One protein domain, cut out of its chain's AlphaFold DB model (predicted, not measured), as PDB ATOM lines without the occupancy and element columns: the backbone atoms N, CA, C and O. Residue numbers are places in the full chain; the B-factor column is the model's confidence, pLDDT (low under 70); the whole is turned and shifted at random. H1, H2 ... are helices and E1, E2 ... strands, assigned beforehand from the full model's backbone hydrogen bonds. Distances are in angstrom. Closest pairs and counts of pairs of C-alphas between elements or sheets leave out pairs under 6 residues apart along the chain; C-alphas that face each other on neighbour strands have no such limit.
ATOM      1  N   THR A   2     -11.420  -5.922 -40.870       29.25
ATOM      2  CA  THR A   2     -12.813  -5.504 -40.672       29.25
ATOM      3  C   THR A   2     -12.928  -4.001 -40.895       29.25
ATOM      4  O   THR A   2     -12.413  -3.218 -40.101       29.25
ATOM      5  N   THR A   3     -13.592  -3.593 -41.974       36.81
ATOM      6  CA  THR A   3     -14.047  -2.218 -42.193       36.81
ATOM      7  C   THR A   3     -15.074  -1.876 -41.116       36.81
ATOM      8  O   THR A   3     -16.243  -2.244 -41.200       36.81
ATOM      9  N   ALA A   4     -14.621  -1.214 -40.050       44.12
ATOM     10  CA  ALA A   4     -15.507  -0.657 -39.042       44.12
ATOM     11  C   ALA A   4     -16.403   0.385 -39.722       44.12
ATOM     12  O   ALA A   4     -15.937   1.428 -40.176       44.12
ATOM     13  N   THR A   5     -17.689   0.076 -39.836       46.56
ATOM     14  CA  THR A   5     -18.721   0.994 -40.317       46.56
ATOM     15  C   THR A   5     -18.698   2.232 -39.417       46.56
ATOM     16  O   THR A   5     -18.888   2.111 -38.206       46.56
ATOM     17  N   ALA A   6     -18.416   3.413 -39.978       55.53
ATOM     18  CA  ALA A   6     -18.394   4.666 -39.227       55.53
ATOM     19  C   ALA A   6     -19.771   4.887 -38.579       55.53
ATOM     20  O   ALA A   6     -20.777   5.117 -39.251       55.53
ATOM     21  N   ARG A   7     -19.845   4.725 -37.256       67.00
ATOM     22  CA  ARG A   7     -21.104   4.779 -36.511       67.00
ATOM     23  C   ARG A   7     -21.461   6.249 -36.292       67.00
ATOM     24  O   ARG A   7     -20.863   6.899 -35.438       67.00
ATOM     25  N   ARG A   8     -22.410   6.774 -37.072       74.12
ATOM     26  CA  ARG A   8     -22.973   8.119 -36.862       74.12
ATOM     27  C   ARG A   8     -23.631   8.192 -35.492       74.12
ATOM     28  O   ARG A   8     -24.485   7.367 -35.166       74.12
ATOM     29  N   ILE A   9     -23.219   9.166 -34.690       81.44
ATOM     30  CA  ILE A   9     -23.773   9.415 -33.360       81.44
ATOM     31  C   ILE A   9     -24.718  10.605 -33.469       81.44
ATOM     32  O   ILE A   9     -24.344  11.654 -33.991       81.44
ATOM     33  N   ARG A  10     -25.936  10.436 -32.952       84.88
ATOM     34  CA  ARG A  10     -26.933  11.500 -32.845       84.88
ATOM     35  C   ARG A  10     -27.060  11.921 -31.388       84.88
ATOM     36  O   ARG A  10     -27.356  11.090 -30.536       84.88
ATOM     37  N   THR A  11     -26.838  13.199 -31.107       86.38
ATOM     38  CA  THR A  11     -26.973  13.774 -29.763       86.38
ATOM     39  C   THR A  11     -27.907  14.973 -29.784       86.38
ATOM     40  O   THR A  11     -27.983  15.684 -30.782       86.38
ATOM     41  N   THR A  12     -28.630  15.210 -28.696       85.81
ATOM     42  CA  THR A  12     -29.397  16.446 -28.526       85.81
ATOM     43  C   THR A  12     -28.457  17.593 -28.179       85.81
ATOM     44  O   THR A  12     -27.549  17.421 -27.365       85.81
ATOM     45  N   ALA A  13     -28.685  18.759 -28.771       85.81
ATOM     46  CA  ALA A  13     -27.918  19.966 -28.500       85.81
ATOM     47  C   ALA A  13     -28.841  21.166 -28.261       85.81
ATOM     48  O   ALA A  13     -30.029  21.143 -28.581       85.81
ATOM     49  N   ALA A  14     -28.272  22.221 -27.691       83.75
ATOM     50  CA  ALA A  14     -28.946  23.479 -27.409       83.75
ATOM     51  C   ALA A  14     -28.067  24.621 -27.935       83.75
ATOM     52  O   ALA A  14     -27.405  25.308 -27.165       83.75
ATOM     53  N   VAL A  15     -27.989  24.756 -29.264       80.31
ATOM     54  CA  VAL A  15     -27.090  25.721 -29.926       80.31
ATOM     55  C   VAL A  15     -27.829  27.009 -30.276       80.31
ATOM     56  O   VAL A  15     -27.345  28.093 -29.983       80.31
ATOM     57  N   PHE A  16     -29.023  26.903 -30.859       78.50
ATOM     58  CA  PHE A  16     -29.834  28.064 -31.240       78.50
ATOM     59  C   PHE A  16     -30.906  28.366 -30.192       78.50
ATOM     60  O   PHE A  16     -31.543  27.437 -29.698       78.50
ATOM     61  N   GLU A  17     -31.151  29.639 -29.878       77.12
ATOM     62  CA  GLU A  17     -32.163  30.031 -28.885       77.12
ATOM     63  C   GLU A  17     -33.601  29.832 -29.378       77.12
ATOM     64  O   GLU A  17     -34.449  29.343 -28.630       77.12
ATOM     65  N   LEU A  18     -33.894  30.162 -30.641       73.25
ATOM     66  CA  LEU A  18     -35.260  30.121 -31.174       73.25
ATOM     67  C   LEU A  18     -35.889  28.710 -31.131       73.25
ATOM     68  O   LEU A  18     -36.981  28.579 -30.571       73.25
ATOM     69  N   PRO A  19     -35.226  27.629 -31.603       79.44
ATOM     70  CA  PRO A  19     -35.746  26.276 -31.415       79.44
ATOM     71  C   PRO A  19     -35.978  25.923 -29.939       79.44
ATOM     72  O   PRO A  19     -36.982  25.291 -29.627       79.44
ATOM     73  N   GLN A  20     -35.108  26.368 -29.018       81.44
ATOM     74  CA  GLN A  20     -35.274  26.100 -27.580       81.44
ATOM     75  C   GLN A  20     -36.537  26.765 -27.031       81.44
ATOM     76  O   GLN A  20     -37.339  26.102 -26.374       81.44
ATOM     77  N   ARG A  21     -36.761  28.045 -27.358       77.50
ATOM     78  CA  ARG A  21     -37.954  28.799 -26.934       77.50
ATOM     79  C   ARG A  21     -39.249  28.219 -27.512       77.50
ATOM     80  O   ARG A  21     -40.291  28.261 -26.858       77.50
ATOM     81  N   LEU A  22     -39.187  27.644 -28.713       75.94
ATOM     82  CA  LEU A  22     -40.314  26.962 -29.358       75.94
ATOM     83  C   LEU A  22     -40.522  25.519 -28.861       75.94
ATOM     84  O   LEU A  22     -41.548  24.909 -29.169       75.94
ATOM     85  N   GLY A  23     -39.586  24.966 -28.085       80.38
ATOM     86  CA  GLY A  23     -39.605  23.563 -27.666       80.38
ATOM     87  C   GLY A  23     -39.329  22.583 -28.814       80.38
ATOM     88  O   GLY A  23     -39.790  21.442 -28.777       80.38
ATOM     89  N   VAL A  24     -38.617  23.029 -29.853       82.94
ATOM     90  CA  VAL A  24     -38.144  22.208 -30.972       82.94
ATOM     91  C   VAL A  24     -36.757  21.665 -30.633       82.94
ATOM     92  O   VAL A  24     -35.815  22.416 -30.370       82.94
ATOM     93  N   LEU A  25     -36.632  20.339 -30.640       86.31
ATOM     94  CA  LEU A  25     -35.382  19.651 -30.328       86.31
ATOM     95  C   LEU A  25     -34.356  19.848 -31.448       86.31
ATOM     96  O   LEU A  25     -34.682  19.758 -32.631       86.31
ATOM     97  N   GLN A  26     -33.103  20.069 -31.058       88.69
ATOM     98  CA  GLN A  26     -31.978  20.183 -31.982       88.69
ATOM     99  C   GLN A  26     -31.124  18.931 -31.852       88.69
ATOM    100  O   GLN A  26     -30.771  18.524 -30.743       88.69
ATOM    101  N   TYR A  27     -30.784  18.324 -32.981       88.62
ATOM    102  CA  TYR A  27     -29.987  17.109 -33.035       88.62
ATOM    103  C   TYR A  27     -28.699  17.366 -33.787       88.62
ATOM    104  O   TYR A  27     -28.742  17.884 -34.894       88.62
ATOM    105  N   VAL A  28     -27.573  16.958 -33.221       88.25
ATOM    106  CA  VAL A  28     -26.289  16.941 -33.912       88.25
ATOM    107  C   VAL A  28     -25.977  15.517 -34.320       88.25
ATOM    108  O   VAL A  28     -25.904  14.626 -33.473       88.25
ATOM    109  N   GLU A  29     -25.785  15.321 -35.617       87.50
ATOM    110  CA  GLU A  29     -25.250  14.091 -36.184       87.50
ATOM    111  C   GLU A  29     -23.768  14.296 -36.484       87.50
ATOM    112  O   GLU A  29     -23.407  15.182 -37.260       87.50
ATOM    113  N   TYR A  30     -22.907  13.504 -35.853       84.88
ATOM    114  CA  TYR A  30     -21.462  13.592 -36.041       84.88
ATOM    115  C   TYR A  30     -20.827  12.205 -36.135       84.88
ATOM    116  O   TYR A  30     -21.336  11.219 -35.589       84.88
ATOM    117  N   GLU A  31     -19.694  12.134 -36.825       81.19
ATOM    118  CA  GLU A  31     -18.882  10.923 -36.925       81.19
ATOM    119  C   GLU A  31     -17.619  11.105 -36.071       81.19
ATOM    120  O   GLU A  31     -16.903  12.096 -36.236       81.19
ATOM    121  N   PRO A  32     -17.346  10.213 -35.099       72.31
ATOM    122  CA  PRO A  32     -16.161  10.343 -34.262       72.31
ATOM    123  C   PRO A  32     -14.893  10.028 -35.076       72.31
ATOM    124  O   PRO A  32     -14.860   9.001 -35.758       72.31
ATOM    125  N   PRO A  33     -13.833  10.853 -34.982       68.69
ATOM    126  CA  PRO A  33     -12.568  10.555 -35.644       68.69
ATOM    127  C   PRO A  33     -11.916   9.284 -35.057       68.69
ATOM    128  O   PRO A  33     -12.169   8.944 -33.892       68.69
ATOM    129  N   PRO A  34     -11.070   8.573 -35.831       69.69
ATOM    130  CA  PRO A  34     -10.278   7.449 -35.336       69.69
ATOM    131  C   PRO A  34      -9.509   7.809 -34.059       69.69
ATOM    132  O   PRO A  34      -8.943   8.897 -33.954       69.69
ATOM    133  N   ARG A  35      -9.459   6.884 -33.085       62.06
ATOM    134  CA  ARG A  35      -8.841   7.117 -31.760       62.06
ATOM    135  C   ARG A  35      -7.375   7.567 -31.838       62.06
ATOM    136  O   ARG A  35      -6.915   8.271 -30.948       62.06
ATOM    137  N   GLU A  36      -6.675   7.190 -32.903       61.84
ATOM    138  CA  GLU A  36      -5.270   7.522 -33.177       61.84
ATOM    139  C   GLU A  36      -5.041   9.015 -33.476       61.84
ATOM    140  O   GLU A  36      -3.927   9.504 -33.325       61.84
ATOM    141  N   TRP A  37      -6.081   9.766 -33.860       59.91
ATOM    142  CA  TRP A  37      -5.987  11.194 -34.213       59.91
ATOM    143  C   TRP A  37      -6.237  12.146 -33.034       59.91
ATOM    144  O   TRP A  37      -6.307  13.359 -33.210       59.91
ATOM    145  N   CYS A  38      -6.385  11.608 -31.824       63.84
ATOM    146  CA  CYS A  38      -6.892  12.328 -30.655       63.84
ATOM    147  C   CYS A  38      -5.846  12.579 -29.555       63.84
ATOM    148  O   CYS A  38      -6.187  12.625 -28.375       63.84
ATOM    149  N   THR A  39      -4.577  12.754 -29.917       55.12
ATOM    150  CA  THR A  39      -3.453  12.812 -28.963       55.12
ATOM    151  C   THR A  39      -3.408  14.097 -28.119       55.12
ATOM    152  O   THR A  39      -2.849  14.081 -27.027       55.12
ATOM    153  N   SER A  40      -4.024  15.199 -28.574       56.34
ATOM    154  CA  SER A  40      -4.068  16.506 -27.876       56.34
ATOM    155  C   SER A  40      -5.481  17.108 -27.744       56.34
ATOM    156  O   SER A  40      -5.635  18.287 -27.424       56.34
ATOM    157  N   GLY A  41      -6.521  16.287 -27.945       63.91
ATOM    158  CA  GLY A  41      -7.933  16.686 -27.946       63.91
ATOM    159  C   GLY A  41      -8.558  16.575 -29.340       63.91
ATOM    160  O   GLY A  41      -8.031  17.107 -30.311       63.91
ATOM    161  N   CYS A  42      -9.679  15.859 -29.456       70.31
ATOM    162  CA  CYS A  42     -10.368  15.688 -30.736       70.31
ATOM    163  C   CYS A  42     -11.299  16.875 -31.014       70.31
ATOM    164  O   CYS A  42     -12.077  17.267 -30.142       70.31
ATOM    165  N   LEU A  43     -11.303  17.371 -32.251       74.00
ATOM    166  CA  LEU A  43     -12.396  18.199 -32.755       74.00
ATOM    167  C   LEU A  43     -13.442  17.287 -33.403       74.00
ATOM    168  O   LEU A  43     -13.152  16.584 -34.369       74.00
ATOM    169  N   TYR A  44     -14.651  17.280 -32.856       82.31
ATOM    170  CA  TYR A  44     -15.796  16.575 -33.419       82.31
ATOM    171  C   TYR A  44     -16.543  17.522 -34.341       82.31
ATOM    172  O   TYR A  44     -16.946  18.593 -33.899       82.31
ATOM    173  N   GLU A  45     -16.752  17.132 -35.594       82.00
ATOM    174  CA  GLU A  45     -17.527  17.910 -36.561       82.00
ATOM    175  C   GLU A  45     -18.823  17.179 -36.894       82.00
ATOM    176  O   GLU A  45     -18.829  15.966 -37.109       82.00
ATOM    177  N   GLY A  46     -19.927  17.917 -36.923       83.69
ATOM    178  CA  GLY A  46     -21.243  17.357 -37.183       83.69
ATOM    179  C   GLY A  46     -22.194  18.356 -37.814       83.69
ATOM    180  O   GLY A  46     -21.897  19.546 -37.944       83.69
ATOM    181  N   VAL A  47     -23.364  17.861 -38.197       81.81
ATOM    182  CA  VAL A  47     -24.462  18.674 -38.712       81.81
ATOM    183  C   VAL A  47     -25.556  18.728 -37.660       81.81
ATOM    184  O   VAL A  47     -26.105  17.701 -37.261       81.81
ATOM    185  N   LEU A  48     -25.882  19.937 -37.222       85.56
ATOM    186  CA  LEU A  48     -27.039  20.218 -36.395       85.56
ATOM    187  C   LEU A  48     -28.276  20.363 -37.275       85.56
ATOM    188  O   LEU A  48     -28.285  21.182 -38.192       85.56
ATOM    189  N   THR A  49     -29.327  19.614 -36.956       82.81
ATOM    190  CA  THR A  49     -30.653  19.726 -37.563       82.81
ATOM    191  C   THR A  49     -31.690  20.060 -36.496       82.81
ATOM    192  O   THR A  49     -31.770  19.383 -35.469       82.81
ATOM    193  N   ALA A  50     -32.495  21.092 -36.737       83.75
ATOM    194  CA  ALA A  50     -33.646  21.436 -35.907       83.75
ATOM    195  C   ALA A  50     -34.841  21.701 -36.820       83.75
ATOM    196  O   ALA A  50     -34.870  22.708 -37.522       83.75
ATOM    197  N   GLU A  51     -35.796  20.777 -36.848       86.00
ATOM    198  CA  GLU A  51     -36.969  20.850 -37.718       86.00
ATOM    199  C   GLU A  51     -38.234  20.618 -36.892       86.00
ATOM    200  O   GLU A  51     -38.312  19.659 -36.120       86.00
ATOM    201  N   GLY A  52     -39.216  21.506 -37.019       80.31
ATOM    202  CA  GLY A  52     -40.485  21.361 -36.317       80.31
ATOM    203  C   GLY A  52     -41.371  22.597 -36.394       80.31
ATOM    204  O   GLY A  52     -40.897  23.706 -36.622       80.31
ATOM    205  N   CYS A  53     -42.669  22.390 -36.168       73.25
ATOM    206  CA  CYS A  53     -43.667  23.451 -36.093       73.25
ATOM    207  C   CYS A  53     -44.277  23.500 -34.693       73.25
ATOM    208  O   CYS A  53     -44.833  22.509 -34.217       73.25
ATOM    209  N   ARG A  54     -44.192  24.649 -34.023       71.75
ATOM    210  CA  ARG A  54     -44.766  24.876 -32.688       71.75
ATOM    211  C   ARG A  54     -45.354  26.284 -32.646       71.75
ATOM    212  O   ARG A  54     -44.717  27.229 -33.091       71.75
ATOM    213  N   LYS A  55     -46.569  26.420 -32.097       65.75
ATOM    214  CA  LYS A  55     -47.271  27.713 -31.953       65.75
ATOM    215  C   LYS A  55     -47.390  28.509 -33.273       65.75
ATOM    216  O   LYS A  55     -47.202  29.715 -33.278       65.75
ATOM    217  N   GLY A  56     -47.659  27.827 -34.390       63.19
ATOM    218  CA  GLY A  56     -47.802  28.460 -35.712       63.19
ATOM    219  C   GLY A  56     -46.487  28.824 -36.416       63.19
ATOM    220  O   GLY A  56     -46.525  29.267 -37.557       63.19
ATOM    221  N   VAL A  57     -45.331  28.593 -35.785       62.16
ATOM    222  CA  VAL A  57     -44.007  28.856 -36.367       62.16
ATOM    223  C   VAL A  57     -43.349  27.535 -36.749       62.16
ATOM    224  O   VAL A  57     -43.155  26.669 -35.893       62.16
ATOM    225  N   CYS A  58     -43.003  27.386 -38.028       70.81
ATOM    226  CA  CYS A  58     -42.261  26.248 -38.563       70.81
ATOM    227  C   CYS A  58     -40.806  26.639 -38.810       70.81
ATOM    228  O   CYS A  58     -40.532  27.613 -39.508       70.81
ATOM    229  N   ILE A  59     -39.875  25.869 -38.256       73.25
ATOM    230  CA  ILE A  59     -38.439  26.090 -38.425       73.25
ATOM    231  C   ILE A  59     -37.783  24.852 -39.024       73.25
ATOM    232  O   ILE A  59     -38.184  23.725 -38.728       73.25
ATOM    233  N   LYS A  60     -36.758  25.076 -39.849       78.88
ATOM    234  CA  LYS A  60     -35.874  24.037 -40.379       78.88
ATOM    235  C   LYS A  60     -34.455  24.580 -40.467       78.88
ATOM    236  O   LYS A  60     -34.119  25.314 -41.389       78.88
ATOM    237  N   TYR A  61     -33.621  24.225 -39.501       71.69
ATOM    238  CA  TYR A  61     -32.202  24.568 -39.473       71.69
ATOM    239  C   TYR A  61     -31.364  23.356 -39.842       71.69
ATOM    240  O   TYR A  61     -31.649  22.246 -39.395       71.69
ATOM    241  N   ARG A  62     -30.310  23.588 -40.628       78.31
ATOM    242  CA  ARG A  62     -29.278  22.602 -40.957       78.31
ATOM    243  C   ARG A  62     -27.922  23.302 -41.004       78.31
ATOM    244  O   ARG A  62     -27.638  24.014 -41.962       78.31
ATOM    245  N   VAL A  63     -27.106  23.142 -39.963       75.50
ATOM    246  CA  VAL A  63     -25.883  23.943 -39.765       75.50
ATOM    247  C   VAL A  63     -24.710  23.058 -39.358       75.50
ATOM    248  O   VAL A  63     -24.881  22.109 -38.601       75.50
ATOM    249  N   TRP A  64     -23.507  23.367 -39.841       77.50
ATOM    250  CA  TRP A  64     -22.283  22.699 -39.397       77.50
ATOM    251  C   TRP A  64     -21.852  23.200 -38.018       77.50
ATOM    252  O   TRP A  64     -21.697  24.402 -37.793       77.50
ATOM    253  N   VAL A  65     -21.613  22.265 -37.110       83.00
ATOM    254  CA  VAL A  65     -21.183  22.532 -35.739       83.00
ATOM    255  C   VAL A  65     -19.932  21.734 -35.416       83.00
ATOM    256  O   VAL A  65     -19.691  20.667 -35.987       83.00
ATOM    257  N   HIS A  66     -19.142  22.241 -34.479       84.81
ATOM    258  CA  HIS A  66     -18.030  21.498 -33.916       84.81
ATOM    259  C   HIS A  66     -18.086  21.457 -32.392       84.81
ATOM    260  O   HIS A  66     -18.659  22.333 -31.748       84.81
ATOM    261  N   SER A  67     -17.448  20.458 -31.802       83.88
ATOM    262  CA  SER A  67     -17.321  20.325 -30.356       83.88
ATOM    263  C   SER A  67     -15.949  19.775 -29.999       83.88
ATOM    264  O   SER A  67     -15.399  18.954 -30.730       83.88
ATOM    265  N   ARG A  68     -15.395  20.202 -28.864       81.81
ATOM    266  CA  ARG A  68     -14.166  19.621 -28.294       81.81
ATOM    267  C   ARG A  68     -14.452  18.573 -27.218       81.81
ATOM    268  O   ARG A  68     -13.600  17.744 -26.921       81.81
ATOM    269  N   ASP A  69     -15.650  18.591 -26.637       80.25
ATOM    270  CA  ASP A  69     -16.031  17.786 -25.471       80.25
ATOM    271  C   ASP A  69     -17.268  16.893 -25.715       80.25
ATOM    272  O   ASP A  69     -17.667  16.127 -24.835       80.25
ATOM    273  N   ARG A  70     -17.862  16.964 -26.918       77.62
ATOM    274  CA  ARG A  70     -19.136  16.343 -27.344       77.62
ATOM    275  C   ARG A  70     -20.377  16.852 -26.603       77.62
ATOM    276  O   ARG A  70     -21.478  16.366 -26.868       77.62
ATOM    277  N   ARG A  71     -20.221  17.808 -25.683       78.56
ATOM    278  CA  ARG A  71     -21.293  18.362 -24.845       78.56
ATOM    279  C   ARG A  71     -21.663  19.767 -25.296       78.56
ATOM    280  O   ARG A  71     -22.841  20.046 -25.502       78.56
ATOM    281  N   ARG A  72     -20.669  20.633 -25.475       81.06
ATOM    282  CA  ARG A  72     -20.833  21.990 -25.994       81.06
ATOM    283  C   ARG A  72     -20.538  21.991 -27.482       81.06
ATOM    284  O   ARG A  72     -19.443  21.627 -27.906       81.06
ATOM    285  N   TRP A  73     -21.541  22.367 -28.263       84.62
ATOM    286  CA  TRP A  73     -21.455  22.477 -29.713       84.62
ATOM    287  C   TRP A  73     -21.461  23.951 -30.092       84.62
ATOM    288  O   TRP A  73     -22.334  24.700 -29.666       84.62
ATOM    289  N   GLU A  74     -20.486  24.347 -30.893       79.06
ATOM    290  CA  GLU A  74     -20.309  25.709 -31.380       79.06
ATOM    291  C   GLU A  74     -20.471  25.720 -32.902       79.06
ATOM    292  O   GLU A  74     -20.155  24.740 -33.585       79.06
ATOM    293  N   VAL A  75     -20.996  26.818 -33.443       77.44
ATOM    294  CA  VAL A  75     -21.171  26.979 -34.890       77.44
ATOM    295  C   VAL A  75     -19.804  27.229 -35.524       77.44
ATOM    296  O   VAL A  75     -19.078  28.133 -35.119       77.44
ATOM    297  N   LYS A  76     -19.443  26.431 -36.533       62.25
ATOM    298  CA  LYS A  76     -18.162  26.583 -37.233       62.25
ATOM    299  C   LYS A  76     -18.233  27.787 -38.181       62.25
ATOM    300  O   LYS A  76     -18.888  27.708 -39.220       62.25
ATOM    301  N   GLU A  77     -17.518  28.875 -37.886       46.56
ATOM    302  CA  GLU A  77     -17.263  29.940 -38.868       46.56
ATOM    303  C   GLU A  77     -16.335  29.404 -39.971       46.56
ATOM    304  O   GLU A  77     -15.119  29.288 -39.812       46.56
TER     305      GLU A  77
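This is residues 2 to 77 of the 304 residues of an uncharacterized protein of Thermoproteus sp (UniProt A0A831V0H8). A long, twisted antiparallel hairpin, E3 and E4, makes most of a four-stranded sheet, with the shorter strands E2 and E1 side by side next to E3. The small helix H1 packs on the sheet near the end where E3 turns into E4; toward the other end, residues 35 to 40 of the long link between E2 and E3 stick out, and residues 74 to 75 fold back along E4. The printed part has 76 residues, with one named helix and four named strands in the order E1, H1, E2, E3, E4; the sheet runs E1, E2, E3, E4, antiparallel throughout, and the class is mostly strand. The whole is loose and elongated, with a radius of gyration of the C-alphas of 14.3 A and spans of 48 by 27 by 18 A.

E1, residues 9 to 13, is an edge strand and the antiparallel neighbour of E2, residues 26 to 30, with N 11 and O 28 2.9 A apart, within hydrogen-bond range. Between them in the chain comes H1, residues 17 to 22, in which every O i to N i+4 pair is within hydrogen-bond range. H1 is on the sheet at a height of 6.7 A, but over none of the strands. Its closest C-alphas to E3, residues 44 to 54, are those of Leu 22 and Arg 54, 5.9 A apart. E2, E3 and E4, residues 57 to 67, form a meander, each strand the antiparallel neighbour of the one before. In the hairpin of E2 and E3, N 47 and O 29 are 2.8 A apart, within hydrogen-bond range. In the hairpin of E3 and E4, N 48 and O 63 are 2.8 A apart and N 54 and O 57 2.9 A, both within that range. E4, the other edge strand, bends by 63 degrees at residue 64, and its residues 65 to 66 pair antiparallel with residues 74 to 75. E1 and E4 are apart.

E1 begins at C-alpha 9, (-23.773, 9.415, -33.360), and is 12.3 A long. H1 measures 8.7 A and E2 13.1 A from first to last C-alpha. E3 is 30.1 A long and ends at C-alpha 54, (-44.766, 24.876, -32.688). E4 is 28.7 A long and ends at C-alpha 67, (-17.321, 20.325, -30.356).

The two C-alphas farthest apart are those of Thr 2 and Gly 56, at 49.0 A. The printed part has no cut. The link from E2 to E3, 13 residues, is long, and the other links between elements are tight. The mean pLDDT of the printed part is 74.2, and it is under 70 at residues 2 to 7, 33 to 41, 55 to 57 and 76 to 77.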